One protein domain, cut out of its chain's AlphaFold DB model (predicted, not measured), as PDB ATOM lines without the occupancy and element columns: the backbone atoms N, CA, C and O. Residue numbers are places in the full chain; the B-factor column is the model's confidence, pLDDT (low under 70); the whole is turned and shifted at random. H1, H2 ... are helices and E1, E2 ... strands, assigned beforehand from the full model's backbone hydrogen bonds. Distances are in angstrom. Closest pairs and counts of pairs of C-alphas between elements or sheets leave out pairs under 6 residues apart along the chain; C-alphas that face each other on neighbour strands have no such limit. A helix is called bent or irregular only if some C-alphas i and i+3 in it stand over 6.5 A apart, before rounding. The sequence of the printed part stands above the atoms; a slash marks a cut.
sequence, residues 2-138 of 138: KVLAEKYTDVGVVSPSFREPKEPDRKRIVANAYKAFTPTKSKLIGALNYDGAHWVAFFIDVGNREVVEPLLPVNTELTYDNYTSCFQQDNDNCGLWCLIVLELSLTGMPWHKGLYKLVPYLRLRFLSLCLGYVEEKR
ATOM      1  N   LYS A   2      47.397  35.528 145.358       87.12
ATOM      2  CA  LYS A   2      45.938  35.271 145.488       87.12
ATOM      3  C   LYS A   2      45.213  36.255 146.416       87.12
ATOM      4  O   LYS A   2      44.216  36.829 146.014       87.12
ATOM      5  N   VAL A   3      45.780  36.528 147.592       90.06
ATOM      6  CA  VAL A   3      45.216  37.506 148.539       90.06
ATOM      7  C   VAL A   3      45.109  38.917 147.947       90.06
ATOM      8  O   VAL A   3      44.158  39.632 148.235       90.06
ATOM      9  N   LEU A   4      46.041  39.310 147.069       89.75
ATOM     10  CA  LEU A   4      45.941  40.587 146.357       89.75
ATOM     11  C   LEU A   4      44.757  40.584 145.381       89.75
ATOM     12  O   LEU A   4      44.072  41.588 145.284       89.75
ATOM     13  N   ALA A   5      44.478  39.467 144.704       88.31
ATOM     14  CA  ALA A   5      43.321  39.347 143.808       88.31
ATOM     15  C   ALA A   5      41.964  39.374 144.532       88.31
ATOM     16  O   ALA A   5      40.972  39.785 143.937       88.31
ATOM     17  N   GLU A   6      41.905  38.922 145.786       88.00
ATOM     18  CA  GLU A   6      40.693  39.049 146.609       88.00
ATOM     19  C   GLU A   6      40.535  40.485 147.118       88.00
ATOM     20  O   GLU A   6      39.439  41.034 147.093       88.00
ATOM     21  N   LYS A   7      41.646  41.117 147.524       90.69
ATOM     22  CA  LYS A   7      41.666  42.509 147.987       90.69
ATOM     23  C   LYS A   7      41.332  43.511 146.871       90.69
ATOM     24  O   LYS A   7      40.657  44.500 147.132       90.69
ATOM     25  N   TYR A   8      41.815  43.272 145.651       91.38
ATOM     26  CA  TYR A   8      41.611  44.126 144.480       91.38
ATOM     27  C   TYR A   8      40.759  43.381 143.442       91.38
ATOM     28  O   TYR A   8      41.244  42.539 142.682       91.38
ATOM     29  N   THR A   9      39.457  43.666 143.431       86.19
ATOM     30  CA  THR A   9      38.438  42.851 142.748       86.19
ATOM     31  C   THR A   9      38.559  42.817 141.224       86.19
ATOM     32  O   THR A   9      38.037  41.894 140.599       86.19
ATOM     33  N   ASP A  10      39.273  43.759 140.614       89.00
ATOM     34  CA  ASP A  10      39.516  43.859 139.170       89.00
ATOM     35  C   ASP A  10      40.852  43.226 138.725       89.00
ATOM     36  O   ASP A  10      41.268  43.383 137.576       89.00
ATOM     37  N   VAL A  11      41.499  42.451 139.606       89.88
ATOM     38  CA  VAL A  11      42.804  41.822 139.350       89.88
ATOM     39  C   VAL A  11      42.701  40.321 139.092       89.88
ATOM     40  O   VAL A  11      42.123  39.573 139.888       89.88
ATOM     41  N   GLY A  12      43.275  39.869 137.979       88.69
ATOM     42  CA  GLY A  12      43.565  38.469 137.681       88.69
ATOM     43  C   GLY A  12      44.988  38.092 138.102       88.69
ATOM     44  O   GLY A  12      45.914  38.893 137.989       88.69
ATOM     45  N   VAL A  13      45.183  36.863 138.591       88.56
ATOM     46  CA  VAL A  13      46.506  36.352 138.989       88.56
ATOM     47  C   VAL A  13      46.954  35.261 138.031       88.56
ATOM     48  O   VAL A  13      46.267  34.256 137.861       88.56
ATOM     49  N   VAL A  14      48.151  35.423 137.475       86.56
ATOM     50  CA  VAL A  14      48.848  34.379 136.726       86.56
ATOM     51  C   VAL A  14      49.709  33.568 137.696       86.56
ATOM     52  O   VAL A  14      50.580  34.102 138.385       86.56
ATOM     53  N   SER A  15      49.439  32.264 137.776       79.50
ATOM     54  CA  SER A  15      50.191  31.336 138.630       79.50
ATOM     55  C   SER A  15      51.671  31.270 138.224       79.50
ATOM     56  O   SER A  15      51.945  31.226 137.028       79.50
ATOM     57  N   PRO A  16      52.629  31.150 139.164       75.06
ATOM     58  CA  PRO A  16      54.034  30.882 138.833       75.06
ATOM     59  C   PRO A  16      54.254  29.624 137.976       75.06
ATOM     60  O   PRO A  16      55.190  29.581 137.180       75.06
ATOM     61  N   SER A  17      53.351  28.636 138.064       71.88
ATOM     62  CA  SER A  17      53.354  27.441 137.199       71.88
ATOM     63  C   SER A  17      53.162  27.769 135.711       71.88
ATOM     64  O   SER A  17      53.419  26.934 134.855       71.88
ATOM     65  N   PHE A  18      52.766  29.002 135.373       71.31
ATOM     66  CA  PHE A  18      52.740  29.527 134.005       71.31
ATOM     67  C   PHE A  18      54.108  29.474 133.308       71.31
ATOM     68  O   PHE A  18      54.165  29.484 132.079       71.31
ATOM     69  N   ARG A  19      55.217  29.418 134.062       74.94
ATOM     70  CA  ARG A  19      56.564  29.296 133.486       74.94
ATOM     71  C   ARG A  19      56.843  27.908 132.903       74.94
ATOM     72  O   ARG A  19      57.629  27.819 131.966       74.94
ATOM     73  N   GLU A  20      56.248  26.851 133.456       77.50
ATOM     74  CA  GLU A  20      56.608  25.463 133.128       77.50
ATOM     75  C   GLU A  20      56.299  25.076 131.673       77.50
ATOM     76  O   GLU A  20      57.184  24.520 131.017       77.50
ATOM     77  N   PRO A  21      55.107  25.375 131.115       76.69
ATOM     78  CA  PRO A  21      54.819  25.042 129.729       76.69
ATOM     79  C   PRO A  21      55.615  25.944 128.791       76.69
ATOM     80  O   PRO A  21      55.649  27.163 128.971       76.69
ATOM     81  N   LYS A  22      56.219  25.374 127.748       75.06
ATOM     82  CA  LYS A  22      56.895  26.171 126.712       75.06
ATOM     83  C   LYS A  22      55.890  26.709 125.698       75.06
ATOM     84  O   LYS A  22      56.049  27.823 125.206       75.06
ATOM     85  N   GLU A  23      54.837  25.940 125.442       77.50
ATOM     86  CA  GLU A  23      53.826  26.201 124.429       77.50
ATOM     87  C   GLU A  23      52.873  27.331 124.868       77.50
ATOM     88  O   GLU A  23      52.273  27.245 125.947       77.50
ATOM     89  N   PRO A  24      52.667  28.372 124.038       73.31
ATOM     90  CA  PRO A  24      51.785  29.498 124.359       73.31
ATOM     91  C   PRO A  24      50.358  29.087 124.749       73.31
ATOM     92  O   PRO A  24      49.791  29.635 125.696       73.31
ATOM     93  N   ASP A  25      49.789  28.081 124.084       74.75
ATOM     94  CA  ASP A  25      48.429  27.614 124.373       74.75
ATOM     95  C   ASP A  25      48.323  26.959 125.751       74.75
ATOM     96  O   ASP A  25      47.366  27.184 126.496       74.75
ATOM     97  N   ARG A  26      49.349  26.203 126.155       77.94
ATOM     98  CA  ARG A  26      49.408  25.605 127.495       77.94
ATOM     99  C   ARG A  26      49.552  26.673 128.571       77.94
ATOM    100  O   ARG A  26      48.877  26.592 129.596       77.94
ATOM    101  N   LYS A  27      50.353  27.708 128.314       76.19
ATOM    102  CA  LYS A  27      50.466  28.875 129.198       76.19
ATOM    103  C   LYS A  27      49.114  29.569 129.401       76.19
ATOM    104  O   LYS A  27      48.746  29.873 130.537       76.19
ATOM    105  N   ARG A  28      48.334  29.752 128.328       73.50
ATOM    106  CA  ARG A  28      46.974  30.323 128.391       73.50
ATOM    107  C   ARG A  28      46.033  29.480 129.240       73.50
ATOM    108  O   ARG A  28      45.342  30.033 130.089       73.50
ATOM    109  N   ILE A  29      46.039  28.161 129.055       77.56
ATOM    110  CA  ILE A  29      45.215  27.240 129.850       77.56
ATOM    111  C   ILE A  29      45.547  27.371 131.340       77.56
ATOM    112  O   ILE A  29      44.639  27.508 132.158       77.56
ATOM    113  N   VAL A  30      46.837  27.393 131.692       78.81
ATOM    114  CA  VAL A  30      47.273  27.545 133.088       78.81
ATOM    115  C   VAL A  30      46.830  28.888 133.659       78.81
ATOM    116  O   VAL A  30      46.268  28.914 134.745       78.81
ATOM    117  N   ALA A  31      47.017  30.001 132.947       77.31
ATOM    118  CA  ALA A  31      46.556  31.307 133.425       77.31
ATOM    119  C   ALA A  31      45.019  31.378 133.554       77.31
ATOM    120  O   ALA A  31      44.500  31.867 134.560       77.31
ATOM    121  N   ASN A  32      44.274  30.825 132.593       77.81
ATOM    122  CA  ASN A  32      42.812  30.828 132.620       77.81
ATOM    123  C   ASN A  32      42.226  29.928 133.721       77.81
ATOM    124  O   ASN A  32      41.193  30.264 134.294       77.81
ATOM    125  N   ALA A  33      42.899  28.833 134.091       77.44
ATOM    126  CA  ALA A  33      42.493  27.995 135.225       77.44
ATOM    127  C   ALA A  33      42.431  28.782 136.551       77.44
ATOM    128  O   ALA A  33      41.671  28.433 137.452       77.44
ATOM    129  N   TYR A  34      43.177  29.887 136.650       72.56
ATOM    130  CA  TYR A  34      43.157  30.814 137.784       72.56
ATOM    131  C   TYR A  34      42.236  32.021 137.555       72.56
ATOM    132  O   TYR A  34      42.318  33.008 138.285       72.56
ATOM    133  N   LYS A  35      41.342  31.944 136.558       75.62
ATOM    134  CA  LYS A  35      40.378  32.992 136.187       75.62
ATOM    135  C   LYS A  35      41.039  34.332 135.840       75.62
ATOM    136  O   LYS A  35      40.403  35.381 135.965       75.62
ATOM    137  N   ALA A  36      42.300  34.298 135.400       76.38
ATOM    138  CA  ALA A  36      43.087  35.494 135.123       76.38
ATOM    139  C   ALA A  36      42.406  36.394 134.079       76.38
ATOM    140  O   ALA A  36      42.297  37.594 134.295       76.38
ATOM    141  N   PHE A  37      41.861  35.804 133.014       76.38
ATOM    142  CA  PHE A  37      41.268  36.523 131.879       76.38
ATOM    143  C   PHE A  37      39.746  36.695 131.976       76.38
ATOM    144  O   PHE A  37      39.073  36.855 130.966       76.38
ATOM    145  N   THR A  38      39.165  36.622 133.178       77.31
ATOM    146  CA  THR A  38      37.718  36.862 133.321       77.31
ATOM    147  C   THR A  38      37.400  38.291 132.867       77.31
ATOM    148  O   THR A  38      38.129  39.195 133.270       77.31
ATOM    149  N   PRO A  39      36.303  38.548 132.127       73.75
ATOM    150  CA  PRO A  39      36.003  39.888 131.619       73.75
ATOM    151  C   PRO A  39      35.992  40.969 132.711       73.75
ATOM    152  O   PRO A  39      36.409  42.100 132.494       73.75
ATOM    153  N   THR A  40      35.583  40.639 133.932       79.69
ATOM    154  CA  THR A  40      35.570  41.585 135.060       79.69
ATOM    155  C   THR A  40      36.960  42.023 135.540       79.69
ATOM    156  O   THR A  40      37.046  42.837 136.455       79.69
ATOM    157  N   LYS A  41      38.044  41.463 134.992       83.50
ATOM    158  CA  LYS A  41      39.424  41.777 135.361       83.50
ATOM    159  C   LYS A  41      40.029  42.712 134.319       83.50
ATOM    160  O   LYS A  41      40.103  42.372 133.144       83.50
ATOM    161  N   SER A  42      40.459  43.885 134.767       86.25
ATOM    162  CA  SER A  42      41.143  44.897 133.954       86.25
ATOM    163  C   SER A  42      42.646  44.936 134.224       86.25
ATOM    164  O   SER A  42      43.367  45.640 133.533       86.25
ATOM    165  N   LYS A  43      43.146  44.169 135.199       89.38
ATOM    166  CA  LYS A  43      44.575  44.095 135.526       89.38
ATOM    167  C   LYS A  43      45.015  42.648 135.692       89.38
ATOM    168  O   LYS A  43      44.291  41.845 136.282       89.38
ATOM    169  N   LEU A  44      46.219  42.320 135.239       89.00
ATOM    170  CA  LEU A  44      46.864  41.034 135.490       89.00
ATOM    171  C   LEU A  44      48.148  41.233 136.279       89.00
ATOM    172  O   LEU A  44      48.969  42.087 135.949       89.00
ATOM    173  N   ILE A  45      48.346  40.388 137.284       90.94
ATOM    174  CA  ILE A  45      49.604  40.301 138.021       90.94
ATOM    175  C   ILE A  45      50.160  38.887 137.954       90.94
ATOM    176  O   ILE A  45      49.417  37.905 138.012       90.94
ATOM    177  N   GLY A  46      51.478  38.774 137.894       89.88
ATOM    178  CA  GLY A  46      52.153  37.492 137.994       89.88
ATOM    179  C   GLY A  46      53.569  37.635 138.518       89.88
ATOM    180  O   GLY A  46      54.140  38.725 138.558       89.88
ATOM    181  N   ALA A  47      54.125  36.504 138.937       88.50
ATOM    182  CA  ALA A  47      55.513  36.398 139.346       88.50
ATOM    183  C   ALA A  47      56.131  35.148 138.726       88.50
ATOM    184  O   ALA A  47      55.512  34.084 138.682       88.50
ATOM    185  N   LEU A  48      57.362  35.295 138.259       87.56
ATOM    186  CA  LEU A  48      58.178  34.255 137.669       87.56
ATOM    187  C   LEU A  48      59.384  34.058 138.571       87.56
ATOM    188  O   LEU A  48      60.061  35.014 138.937       87.56
ATOM    189  N   ASN A  49      59.670  32.814 138.916       86.94
ATOM    190  CA  ASN A  49      60.965  32.477 139.474       86.94
ATOM    191  C   ASN A  49      61.912  32.240 138.297       86.94
ATOM    192  O   ASN A  49      61.601  31.405 137.452       86.94
ATOM    193  N   TYR A  50      63.006  32.984 138.215       81.88
ATOM    194  CA  TYR A  50      64.094  32.834 137.264       81.88
ATOM    195  C   TYR A  50      65.185  31.961 137.891       81.88
ATOM    196  O   TYR A  50      65.707  32.263 138.962       81.88
ATOM    197  N   ASP A  51      65.488  30.863 137.200       81.56
ATOM    198  CA  ASP A  51      66.550  29.906 137.542       81.56
ATOM    199  C   ASP A  51      66.561  29.375 138.993       81.56
ATOM    200  O   ASP A  51      67.604  29.163 139.597       81.56
ATOM    201  N   GLY A  52      65.392  29.215 139.614       80.44
ATOM    202  CA  GLY A  52      65.270  28.748 141.001       80.44
ATOM    203  C   GLY A  52      65.575  29.821 142.053       80.44
ATOM    204  O   GLY A  52      65.083  29.722 143.177       80.44
ATOM    205  N   ALA A  53      66.323  30.869 141.702       84.00
ATOM    206  CA  ALA A  53      66.977  31.752 142.665       84.00
ATOM    207  C   ALA A  53      66.389  33.168 142.751       84.00
ATOM    208  O   ALA A  53      66.468  33.791 143.807       84.00
ATOM    209  N   HIS A  54      65.803  33.695 141.672       88.62
ATOM    210  CA  HIS A  54      65.398  35.101 141.624       88.62
ATOM    211  C   HIS A  54      63.939  35.269 141.213       88.62
ATOM    212  O   HIS A  54      63.517  34.764 140.182       88.62
ATOM    213  N   TRP A  55      63.152  36.000 141.995       90.25
ATOM    214  CA  TRP A  55      61.768  36.305 141.641       90.25
ATOM    215  C   TRP A  55      61.669  37.614 140.861       90.25
ATOM    216  O   TRP A  55      62.243  38.621 141.265       90.25
ATOM    217  N   VAL A  56      60.892  37.592 139.779       88.44
ATOM    218  CA  VAL A  56      60.552  38.746 138.941       88.44
ATOM    219  C   VAL A  56      59.034  38.857 138.859       88.44
ATOM    220  O   VAL A  56      58.353  37.849 138.671       88.44
ATOM    221  N   ALA A  57      58.492  40.065 138.981       89.69
ATOM    222  CA  ALA A  57      57.065  40.326 138.836       89.69
ATOM    223  C   ALA A  57      56.753  40.995 137.499       89.69
ATOM    224  O   ALA A  57      57.579  41.719 136.948       89.69
ATOM    225  N   PHE A  58      55.534  40.788 137.015       87.62
ATOM    226  CA  PHE A  58      54.983  41.537 135.896       87.62
ATOM    227  C   PHE A  58      53.560  41.992 136.211       87.62
ATOM    228  O   PHE A  58      52.790  41.298 136.881       87.62
ATOM    229  N   PHE A  59      53.232  43.171 135.701       88.19
ATOM    230  CA  PHE A  59      51.925  43.801 135.777       88.19
ATOM    231  C   PHE A  59      51.489  44.125 134.349       88.19
ATOM    232  O   PHE A  59      52.289  44.644 133.575       88.19
ATOM    233  N   ILE A  60      50.248  43.800 134.000       85.44
ATOM    234  CA  ILE A  60      49.676  44.103 132.686       85.44
ATOM    235  C   ILE A  60      48.346  44.809 132.920       85.44
ATOM    236  O   ILE A  60      47.470  44.264 133.599       85.44
ATOM    237  N   ASP A  61      48.196  46.000 132.351       83.94
ATOM    238  CA  ASP A  61      46.894  46.649 132.235       83.94
ATOM    239  C   ASP A  61      46.165  46.063 131.024       83.94
ATOM    240  O   ASP A  61      46.654  46.101 129.896       83.94
ATOM    241  N   VAL A  62      45.016  45.453 131.289       78.44
ATOM    242  CA  VAL A  62      44.188  44.750 130.308       78.44
ATOM    243  C   VAL A  62      42.808  45.395 130.180       78.44
ATOM    244  O   VAL A  62      41.914  44.830 129.549       78.44
ATOM    245  N   GLY A  63      42.624  46.587 130.768       67.88
ATOM    246  CA  GLY A  63      41.403  47.383 130.669       67.88
ATOM    247  C   GLY A  63      41.044  47.727 129.223       67.88
ATOM    248  O   GLY A  63      39.864  47.750 128.877       67.88
ATOM    249  N   ASN A  64      42.052  47.863 128.355       60.00
ATOM    250  CA  ASN A  64      41.894  47.798 126.905       60.00
ATOM    251  C   ASN A  64      42.015  46.340 126.441       60.00
ATOM    252  O   ASN A  64      43.090  45.864 126.076       60.00
ATOM    253  N   ARG A  65      40.887  45.615 126.459       54.00
ATOM    254  CA  ARG A  65      40.808  44.183 126.102       54.00
ATOM    255  C   ARG A  65      41.288  43.848 124.682       54.00
ATOM    256  O   ARG A  65      41.583  42.683 124.423       54.00
ATOM    257  N   GLU A  66      41.461  44.851 123.816       51.34
ATOM    258  CA  GLU A  66      42.166  44.744 122.526       51.34
ATOM    259  C   GLU A  66      43.651  44.330 122.646       51.34
ATOM    260  O   GLU A  66      44.302  44.080 121.633       51.34
ATOM    261  N   VAL A  67      44.186  44.169 123.863       51.25
ATOM    262  CA  VAL A  67      45.555  43.677 124.111       51.25
ATOM    263  C   VAL A  67      45.607  42.227 124.630       51.25
ATOM    264  O   VAL A  67      46.673  41.617 124.633       51.25
ATOM    265  N   VAL A  68      44.484  41.601 125.020       53.06
ATOM    266  CA  VAL A  68      44.524  40.281 125.691       53.06
ATOM    267  C   VAL A  68      43.785  39.131 125.009       53.06
ATOM    268  O   VAL A  68      44.264  37.998 125.070       53.06
ATOM    269  N   GLU A  69      42.682  39.358 124.306       47.03
ATOM    270  CA  GLU A  69      41.854  38.266 123.767       47.03
ATOM    271  C   GLU A  69      41.971  38.151 122.230       47.03
ATOM    272  O   GLU A  69      41.116  38.728 121.562       47.03
ATOM    273  N   PRO A  70      42.972  37.496 121.574       49.91
ATOM    274  CA  PRO A  70      44.077  36.604 121.959       49.91
ATOM    275  C   PRO A  70      45.508  37.130 121.568       49.91
ATOM    276  O   PRO A  70      46.262  36.451 120.861       49.91
ATOM    277  N   LEU A  71      45.901  38.337 121.995       45.56
ATOM    278  CA  LEU A  71      46.428  39.385 121.095       45.56
ATOM    279  C   LEU A  71      47.949  39.631 121.103       45.56
ATOM    280  O   LEU A  71      48.452  40.575 121.697       45.56
ATOM    281  N   LEU A  72      48.664  38.883 120.272       46.12
ATOM    282  CA  LEU A  72      49.409  39.576 119.222       46.12
ATOM    283  C   LEU A  72      48.952  38.954 117.894       46.12
ATOM    284  O   LEU A  72      49.442  37.884 117.529       46.12
ATOM    285  N   PRO A  73      48.087  39.604 117.091       50.31
ATOM    286  CA  PRO A  73      48.519  39.798 115.717       50.31
ATOM    287  C   PRO A  73      49.923  40.398 115.842       50.31
ATOM    288  O   PRO A  73      50.120  41.296 116.655       50.31
ATOM    289  N   VAL A  74      50.901  39.880 115.106       52.69
ATOM    290  CA  VAL A  74      52.338  40.235 115.179       52.69
ATOM    291  C   VAL A  74      52.637  41.757 115.182       52.69
ATOM    292  O   VAL A  74      53.761  42.160 115.451       52.69
ATOM    293  N   ASN A  75      51.626  42.602 114.962       52.69
ATOM    294  CA  ASN A  75      51.694  44.041 114.775       52.69
ATOM    295  C   ASN A  75      51.051  44.885 115.899       52.69
ATOM    296  O   ASN A  75      50.962  46.096 115.729       52.69
ATOM    297  N   THR A  76      50.568  44.313 117.010       57.81
ATOM    298  CA  THR A  76      50.131  45.152 118.146       57.81
ATOM    299  C   THR A  76      51.362  45.678 118.882       57.81
ATOM    300  O   THR A  76      52.136  44.899 119.441       57.81
ATOM    301  N   GLU A  77      51.552  46.997 118.886       59.03
ATOM    302  CA  GLU A  77      52.615  47.632 119.664       59.03
ATOM    303  C   GLU A  77      52.325  47.485 121.160       59.03
ATOM    304  O   GLU A  77      51.397  48.080 121.706       59.03
ATOM    305  N   LEU A  78      53.137  46.668 121.829       64.31
ATOM    306  CA  LEU A  78      53.180  46.614 123.281       64.31
ATOM    307  C   LEU A  78      54.127  47.702 123.772       64.31
ATOM    308  O   LEU A  78      55.330  47.657 123.513       64.31
ATOM    309  N   THR A  79      53.597  48.653 124.531       66.44
ATOM    310  CA  THR A  79      54.427  49.565 125.310       66.44
ATOM    311  C   THR A  79      54.885  48.838 126.566       66.44
ATOM    312  O   THR A  79      54.068  48.415 127.386       66.44
ATOM    313  N   TYR A  80      56.196  48.663 126.707       70.00
ATOM    314  CA  TYR A  80      56.787  48.134 127.925       70.00
ATOM    315  C   TYR A  80      57.529  49.245 128.652       70.00
ATOM    316  O   TYR A  80      58.527  49.772 128.161       70.00
ATOM    317  N   ASP A  81      57.054  49.550 129.851       72.19
ATOM    318  CA  ASP A  81      57.742  50.446 130.760       72.19
ATOM    319  C   ASP A  81      58.623  49.626 131.694       72.19
ATOM    320  O   ASP A  81      58.151  48.858 132.537       72.19
ATOM    321  N   ASN A  82      59.936  49.800 131.553       71.25
ATOM    322  CA  ASN A  82      60.863  49.281 132.545       71.25
ATOM    323  C   ASN A  82      60.554  49.930 133.892       71.25
ATOM    324  O   ASN A  82      60.628  51.150 134.043       71.25
ATOM    325  N   TYR A  83      60.280  49.104 134.896       72.94
ATOM    326  CA  TYR A  83      60.143  49.589 136.258       72.94
ATOM    327  C   TYR A  83      61.535  49.955 136.798       72.94
ATOM    328  O   TYR A  83      62.270  49.117 137.309       72.94
ATOM    329  N   THR A  84      61.928  51.222 136.650       77.25
ATOM    330  CA  THR A  84      63.270  51.739 136.992       77.25
ATOM    331  C   THR A  84      63.447  52.073 138.477       77.25
ATOM    332  O   THR A  84      64.362  52.798 138.864       77.25
ATOM    333  N   SER A  85      62.572  51.560 139.339       79.38
ATOM    334  CA  SER A  85      62.627  51.764 140.788       79.38
ATOM    335  C   SER A  85      62.578  50.419 141.521       79.38
ATOM    336  O   SER A  85      62.453  49.379 140.886       79.38
ATOM    337  N   CYS A  86      62.708  50.407 142.854       81.94
ATOM    338  CA  CYS A  86      62.746  49.161 143.638       81.94
ATOM    339  C   CYS A  86      63.932  48.224 143.304       81.94
ATOM    340  O   CYS A  86      63.780  47.006 143.226       81.94
ATOM    341  N   PHE A  87      65.146  48.762 143.153       85.69
ATOM    342  CA  PHE A  87      66.339  47.915 143.042       85.69
ATOM    343  C   PHE A  87      66.624  47.223 144.376       85.69
ATOM    344  O   PHE A  87      66.805  47.884 145.398       85.69
ATOM    345  N   GLN A  88      66.655  45.898 144.383       85.88
ATOM    346  CA  GLN A  88      66.989  45.140 145.580       85.88
ATOM    347  C   GLN A  88      68.421  45.467 146.044       85.88
ATOM    348  O   GLN A  88      69.334  45.570 145.228       85.88
ATOM    349  N   GLN A  89      68.605  45.645 147.357       88.06
ATOM    350  CA  GLN A  89      69.890  46.000 147.989       88.06
ATOM    351  C   GLN A  89      70.469  44.854 148.838       88.06
ATOM    352  O   GLN A  89      71.430  45.037 149.579       88.06
ATOM    353  N   ASP A  90      69.854  43.679 148.748       89.00
ATOM    354  CA  ASP A  90      70.137  42.471 149.519       89.00
ATOM    355  C   ASP A  90      70.072  41.239 148.595       89.00
ATOM    356  O   ASP A  90      69.896  41.381 147.386       89.00
ATOM    357  N   ASN A  91      70.205  40.023 149.124       88.19
ATOM    358  CA  ASN A  91      70.178  38.786 148.332       88.19
ATOM    359  C   ASN A  91      68.931  37.911 148.563       88.19
ATOM    360  O   ASN A  91      68.811  36.870 147.921       88.19
ATOM    361  N   ASP A  92      67.993  38.319 149.424       89.69
ATOM    362  CA  ASP A  92      66.909  37.447 149.898       89.69
ATOM    363  C   ASP A  92      65.493  38.042 149.763       89.69
ATOM    364  O   ASP A  92      64.511  37.323 149.955       89.69
ATOM    365  N   ASN A  93      65.339  39.320 149.387       92.75
ATOM    366  CA  ASN A  93      64.025  39.975 149.336       92.75
ATOM    367  C   ASN A  93      63.379  40.055 147.947       92.75
ATOM    368  O   ASN A  93      62.335  40.693 147.820       92.75
ATOM    369  N   CYS A  94      63.907  39.387 146.915       91.94
ATOM    370  CA  CYS A  94      63.358  39.472 145.548       91.94
ATOM    371  C   CYS A  94      61.852  39.173 145.484       91.94
ATOM    372  O   CYS A  94      61.088  39.918 144.871       91.94
ATOM    373  N   GLY A  95      61.399  38.137 146.196       91.94
ATOM    374  CA  GLY A  95      59.979  37.790 146.277       91.94
ATOM    375  C   GLY A  95      59.137  38.833 147.020       91.94
ATOM    376  O   GLY A  95      58.007  39.110 146.622       91.94
ATOM    377  N   LEU A  96      59.682  39.454 148.071       94.00
ATOM    378  CA  LEU A  96      58.999  40.525 148.799       94.00
ATOM    379  C   LEU A  96      58.851  41.772 147.921       94.00
ATOM    380  O   LEU A  96      57.763  42.341 147.840       94.00
ATOM    381  N   TRP A  97      59.924  42.166 147.230       93.88
ATOM    382  CA  TRP A  97      59.921  43.304 146.314       93.88
ATOM    383  C   TRP A  97      58.940  43.104 145.160       93.88
ATOM    384  O   TRP A  97      58.197  44.029 144.843       93.88
ATOM    385  N   CYS A  98      58.827  41.880 144.628       92.62
ATOM    386  CA  CYS A  98      57.776  41.521 143.674       92.62
ATOM    387  C   CYS A  98      56.374  41.847 144.211       92.62
ATOM    388  O   CYS A  98      55.591  42.503 143.534       92.62
ATOM    389  N   LEU A  99      56.045  41.426 145.437       94.12
ATOM    390  CA  LEU A  99      54.724  41.682 146.025       94.12
ATOM    391  C   LEU A  99      54.454  43.176 146.242       94.12
ATOM    392  O   LEU A  99      53.332  43.629 146.022       94.12
ATOM    393  N   ILE A 100      55.472  43.928 146.661       94.25
ATOM    394  CA  ILE A 100      55.363  45.367 146.910       94.25
ATOM    395  C   ILE A 100      55.145  46.122 145.604       94.25
ATOM    396  O   ILE A 100      54.217  46.918 145.533       94.25
ATOM    397  N   VAL A 101      55.954  45.857 144.572       92.75
ATOM    398  CA  VAL A 101      55.800  46.500 143.259       92.75
ATOM    399  C   VAL A 101      54.425  46.199 142.677       92.75
ATOM    400  O   VAL A 101      53.746  47.121 142.243       92.75
ATOM    401  N   LEU A 102      53.961  44.947 142.752       93.38
ATOM    402  CA  LEU A 102      52.615  44.594 142.299       93.38
ATOM    403  C   LEU A 102      51.532  45.383 143.045       93.38
ATOM    404  O   LEU A 102      50.624  45.911 142.413       93.38
ATOM    405  N   GLU A 103      51.607  45.488 144.374       94.19
ATOM    406  CA  GLU A 103      50.610  46.243 145.139       94.19
ATOM    407  C   GLU A 103      50.684  47.761 144.889       94.19
ATOM    408  O   GLU A 103      49.644  48.418 144.812       94.19
ATOM    409  N   LEU A 104      51.883  48.322 144.715       93.69
ATOM    410  CA  LEU A 104      52.070  49.726 144.340       93.69
ATOM    411  C   LEU A 104      51.457  50.021 142.966       93.69
ATOM    412  O   LEU A 104      50.669  50.958 142.853       93.69
ATOM    413  N   SER A 105      51.716  49.178 141.961       91.56
ATOM    414  CA  SER A 105      51.106  49.303 140.631       91.56
ATOM    415  C   SER A 105      49.580  49.208 140.686       91.56
ATOM    416  O   SER A 105      48.887  49.995 140.049       91.56
ATOM    417  N   LEU A 106      49.037  48.297 141.500       92.19
ATOM    418  CA  LEU A 106      47.588  48.157 141.687       92.19
ATOM    419  C   LEU A 106      46.932  49.375 142.339       92.19
ATOM    420  O   LEU A 106      45.773  49.669 142.058       92.19
ATOM    421  N   THR A 107      47.663  50.068 143.209       92.56
ATOM    422  CA  THR A 107      47.175  51.247 143.939       92.56
ATOM    423  C   THR A 107      47.547  52.569 143.271       92.56
ATOM    424  O   THR A 107      47.144  53.622 143.759       92.56
ATOM    425  N   GLY A 108      48.314  52.537 142.175       90.38
ATOM    426  CA  GLY A 108      48.859  53.733 141.531       90.38
ATOM    427  C   GLY A 108      49.824  54.523 142.422       90.38
ATOM    428  O   GLY A 108      50.057  55.705 142.179       90.38
ATOM    429  N   MET A 109      50.360  53.905 143.480       92.00
ATOM    430  CA  MET A 109      51.255  54.576 144.418       92.00
ATOM    431  C   MET A 109      52.705  54.526 143.929       92.00
ATOM    432  O   MET A 109      53.164  53.480 143.464       92.00
ATOM    433  N   PRO A 110      53.470  55.620 144.074       91.25
ATOM    434  CA  PRO A 110      54.866  55.633 143.672       91.25
ATOM    435  C   PRO A 110      55.731  54.811 144.632       91.25
ATOM    436  O   PRO A 110      55.474  54.710 145.834       91.25
ATOM    437  N   TRP A 111      56.830  54.280 144.104       91.69
ATOM    438  CA  TRP A 111      57.892  53.702 144.917       91.69
ATOM    439  C   TRP A 111      58.532  54.740 145.851       91.69
ATOM    440  O   TRP A 111      58.785  55.880 145.459       91.69
ATOM    441  N   HIS A 112      58.900  54.321 147.068       92.50
ATOM    442  CA  HIS A 112      59.611  55.168 148.024       92.50
ATOM    443  C   HIS A 112      60.777  54.428 148.697       92.50
ATOM    444  O   HIS A 112      60.610  53.336 149.238       92.50
ATOM    445  N   LYS A 113      61.964  55.056 148.761       91.75
ATOM    446  CA  LYS A 113      63.177  54.459 149.372       91.75
ATOM    447  C   LYS A 113      63.010  54.114 150.858       91.75
ATOM    448  O   LYS A 113      63.712  53.254 151.376       91.75
ATOM    449  N   GLY A 114      62.074  54.754 151.556       93.88
ATOM    450  CA  GLY A 114      61.747  54.414 152.946       93.88
ATOM    451  C   GLY A 114      61.275  52.966 153.134       93.88
ATOM    452  O   GLY A 114      61.440  52.429 154.225       93.88
ATOM    453  N   LEU A 115      60.768  52.310 152.082       94.25
ATOM    454  CA  LEU A 115      60.312  50.917 152.133       94.25
ATOM    455  C   LEU A 115      61.436  49.936 152.498       94.25
ATOM    456  O   LEU A 115      61.167  48.952 153.183       94.25
ATOM    457  N   TYR A 116      62.698  50.234 152.157       94.38
ATOM    458  CA  TYR A 116      63.847  49.418 152.576       94.38
ATOM    459  C   TYR A 116      63.970  49.311 154.101       94.38
ATOM    460  O   TYR A 116      64.328  48.262 154.625       94.38
ATOM    461  N   LYS A 117      63.600  50.366 154.839       95.00
ATOM    462  CA  LYS A 117      63.630  50.364 156.311       95.00
ATOM    463  C   LYS A 117      62.473  49.574 156.930       95.00
ATOM    464  O   LYS A 117      62.484  49.318 158.129       95.00
ATOM    465  N   LEU A 118      61.475  49.205 156.129       96.00
ATOM    466  CA  LEU A 118      60.248  48.552 156.577       96.00
ATOM    467  C   LEU A 118      60.195  47.066 156.208       96.00
ATOM    468  O   LEU A 118      59.156  46.446 156.407       96.00
ATOM    469  N   VAL A 119      61.281  46.470 155.698       95.12
ATOM    470  CA  VAL A 119      61.306  45.061 155.257       95.12
ATOM    471  C   VAL A 119      60.723  44.087 156.296       95.12
ATOM    472  O   VAL A 119      59.835  43.318 155.919       95.12
ATOM    473  N   PRO A 120      61.101  44.126 157.595       95.44
ATOM    474  CA  PRO A 120      60.523  43.216 158.589       95.44
ATOM    475  C   PRO A 120      59.003  43.379 158.732       95.44
ATOM    476  O   PRO A 120      58.265  42.395 158.749       95.44
ATOM    477  N   TYR A 121      58.532  44.627 158.763       97.06
ATOM    478  CA  TYR A 121      57.106  44.943 158.831       97.06
ATOM    479  C   TYR A 121      56.364  44.478 157.574       97.06
ATOM    480  O   TYR A 121      55.295  43.885 157.669       97.06
ATOM    481  N   LEU A 122      56.937  44.701 156.390       96.31
ATOM    482  CA  LEU A 122      56.337  44.323 155.113       96.31
ATOM    483  C   LEU A 122      56.201  42.800 154.989       96.31
ATOM    484  O   LEU A 122      55.141  42.324 154.580       96.31
ATOM    485  N   ARG A 123      57.218  42.034 155.415       95.94
ATOM    486  CA  ARG A 123      57.142  40.564 155.504       95.94
ATOM    487  C   ARG A 123      55.979  40.129 156.401       95.94
ATOM    488  O   ARG A 123      55.149  39.325 155.976       95.94
ATOM    489  N   LEU A 124      55.879  40.702 157.603       97.06
ATOM    490  CA  LEU A 124      54.805  40.383 158.545       97.06
ATOM    491  C   LEU A 124      53.423  40.775 158.007       97.06
ATOM    492  O   LEU A 124      52.476  40.004 158.132       97.06
ATOM    493  N   ARG A 125      53.304  41.936 157.356       95.94
ATOM    494  CA  ARG A 125      52.059  42.413 156.743       95.94
ATOM    495  C   ARG A 125      51.552  41.439 155.683       95.94
ATOM    496  O   ARG A 125      50.380  41.075 155.712       95.94
ATOM    497  N   PHE A 126      52.410  40.994 154.764       95.12
ATOM    498  CA  PHE A 126      51.998  40.025 153.745       95.12
ATOM    499  C   PHE A 126      51.679  38.649 154.337       95.12
ATOM    500  O   PHE A 126      50.739  38.007 153.873       95.12
ATOM    501  N   LEU A 127      52.395  38.217 155.378       95.25
ATOM    502  CA  LEU A 127      52.054  36.993 156.103       95.25
ATOM    503  C   LEU A 127      50.678  37.102 156.777       95.25
ATOM    504  O   LEU A 127      49.855  36.209 156.618       95.25
ATOM    505  N   SER A 128      50.404  38.210 157.468       95.44
ATOM    506  CA  SER A 128      49.120  38.474 158.130       95.44
ATOM    507  C   SER A 128      47.952  38.493 157.140       95.44
ATOM    508  O   SER A 128      46.917  37.891 157.412       95.44
ATOM    509  N   LEU A 129      48.139  39.086 155.955       93.31
ATOM    510  CA  LEU A 129      47.152  39.030 154.873       93.31
ATOM    511  C   LEU A 129      46.862  37.585 154.432       93.31
ATOM    512  O   LEU A 129      45.709  37.222 154.210       93.31
ATOM    513  N   CYS A 130      47.896  36.748 154.312       92.94
ATOM    514  CA  CYS A 130      47.725  35.330 153.993       92.94
ATOM    515  C   CYS A 130      46.997  34.561 155.097       92.94
ATOM    516  O   CYS A 130      46.171  33.715 154.770       92.94
ATOM    517  N   LEU A 131      47.279  34.852 156.369       93.75
ATOM    518  CA  LEU A 131      46.590  34.221 157.495       93.75
ATOM    519  C   LEU A 131      45.092  34.533 157.466       93.75
ATOM    520  O   LEU A 131      44.300  33.597 157.463       93.75
ATOM    521  N   GLY A 132      44.716  35.808 157.317       92.69
ATOM    522  CA  GLY A 132      43.307  36.200 157.210       92.69
ATOM    523  C   GLY A 132      42.594  35.507 156.044       92.69
ATOM    524  O   GLY A 132      41.523  34.941 156.219       92.69
ATOM    525  N   TYR A 133      43.240  35.433 154.874       90.31
ATOM    526  CA  TYR A 133      42.683  34.707 153.726       90.31
ATOM    527  C   TYR A 133      42.470  33.211 154.000       90.31
ATOM    528  O   TYR A 133      41.483  32.638 153.547       90.31
ATOM    529  N   VAL A 134      43.400  32.551 154.695       91.56
ATOM    530  CA  VAL A 134      43.265  31.124 155.027       91.56
ATOM    531  C   VAL A 134      42.158  30.908 156.057       91.56
ATOM    532  O   VAL A 134      41.397  29.955 155.920       91.56
ATOM    533  N   GLU A 135      42.046  31.783 157.056       91.94
ATOM    534  CA  GLU A 135      41.009  31.715 158.090       91.94
ATOM    535  C   GLU A 135      39.603  31.933 157.520       91.94
ATOM    536  O   GLU A 135      38.694  31.184 157.860       91.94
ATOM    537  N   GLU A 136      39.426  32.886 156.602       89.25
ATOM    538  CA  GLU A 136      38.140  33.157 155.941       89.25
ATOM    539  C   GLU A 136      37.663  32.025 155.018       89.25
ATOM    540  O   GLU A 136      36.471  31.925 154.722       89.25
ATOM    541  N   LYS A 137      38.585  31.203 154.499       81.94
ATOM    542  CA  LYS A 137      38.289  30.121 153.543       81.94
ATOM    543  C   LYS A 137      38.296  28.728 154.185       81.94
ATOM    544  O   LYS A 137      38.158  27.745 153.453       81.94
ATOM    545  N   ARG A 138      38.509  28.642 155.500       69.00
ATOM    546  CA  ARG A 138      38.449  27.401 156.282       69.00
ATOM    547  C   ARG A 138      37.006  27.020 156.594       69.00
ATOM    548  O   ARG A 138      36.738  25.800 156.563       69.00
TER     549      ARG A 138
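Overview. This is residues 2 to 138 of the 138 residues of an uncharacterized protein of Phytophthora infestans (strain T30-4) (UniProt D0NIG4). A three-stranded sheet has H4 and the short H1 over one face, and the long, kinked H5 crosses beyond them, away from the sheet. H2 sits at the sheet's level, H3 grazes the sheet, and residues 62 to 93 make a long loop from E3 to H4. The 137 printed residues hold five named helices and three named strands, H1 E1 H2 H3 E2 E3 H4 H5; the mixed sheet has order E1 E2 E3, and the class is mixed, helices and strands. The whole is compact, with a radius of gyration of the C-alphas of 15.7 A and spans of 45 by 39 by 30 A.

Arrangement. E1, residues 11 to 14, is parallel to E2, residues 43 to 50, with N 12 and O 43 2.8 A apart. E2 and E3, residues 54 to 61, form an antiparallel hairpin, with N 46 and O 58 3.0 A apart. H4, residues 94 to 107, is over E2 and E3 at a height of 8.7 A; C-alphas 57 and 98, the closest of E3 and H4, are 5.0 A apart. H1, residues 2 to 7, is over E1 on the same face, two layers with H4, at a height of 8.0 A. H5, residues 113 to 136, only just touches H1, with 3 pairs of C-alphas within 8 A; the closest, Val 3 and Cys 130, are 6.4 A apart. H2, residues 16 to 19, touches H3, residues 24 to 33; their closest C-alphas, 18 and 27, are 5.4 A apart. E1, H2, H3, E2 form a strand-helix-strand unit, parallel strands joined through helices, with a right-handed crossover. Each O i to N i+4 pair is within hydrogen-bond range in H1, H3 and H4, and 15 of 20 in H5; H2 is too short for one.

Along the chain. C-alpha 2 opens H1 at (45.938, 35.271, 145.488). H5, 33.5 A long, is irregular, with C-alphas 117 and 120 8.1 A apart, has a kink of 69 degrees near residue 120, and ends at C-alpha 136 (38.140, 33.157, 155.941). E3 is 23.7 A, E2 22.6 A and H4 20.1 A long.

Size, cuts and confidence. The farthest C-alphas, of Asn 75 and Arg 138, are 46.6 A apart. The printed part has no cut; the E3 to H4 link is long, and pLDDT is under 70 at residues 63 to 79 and 138.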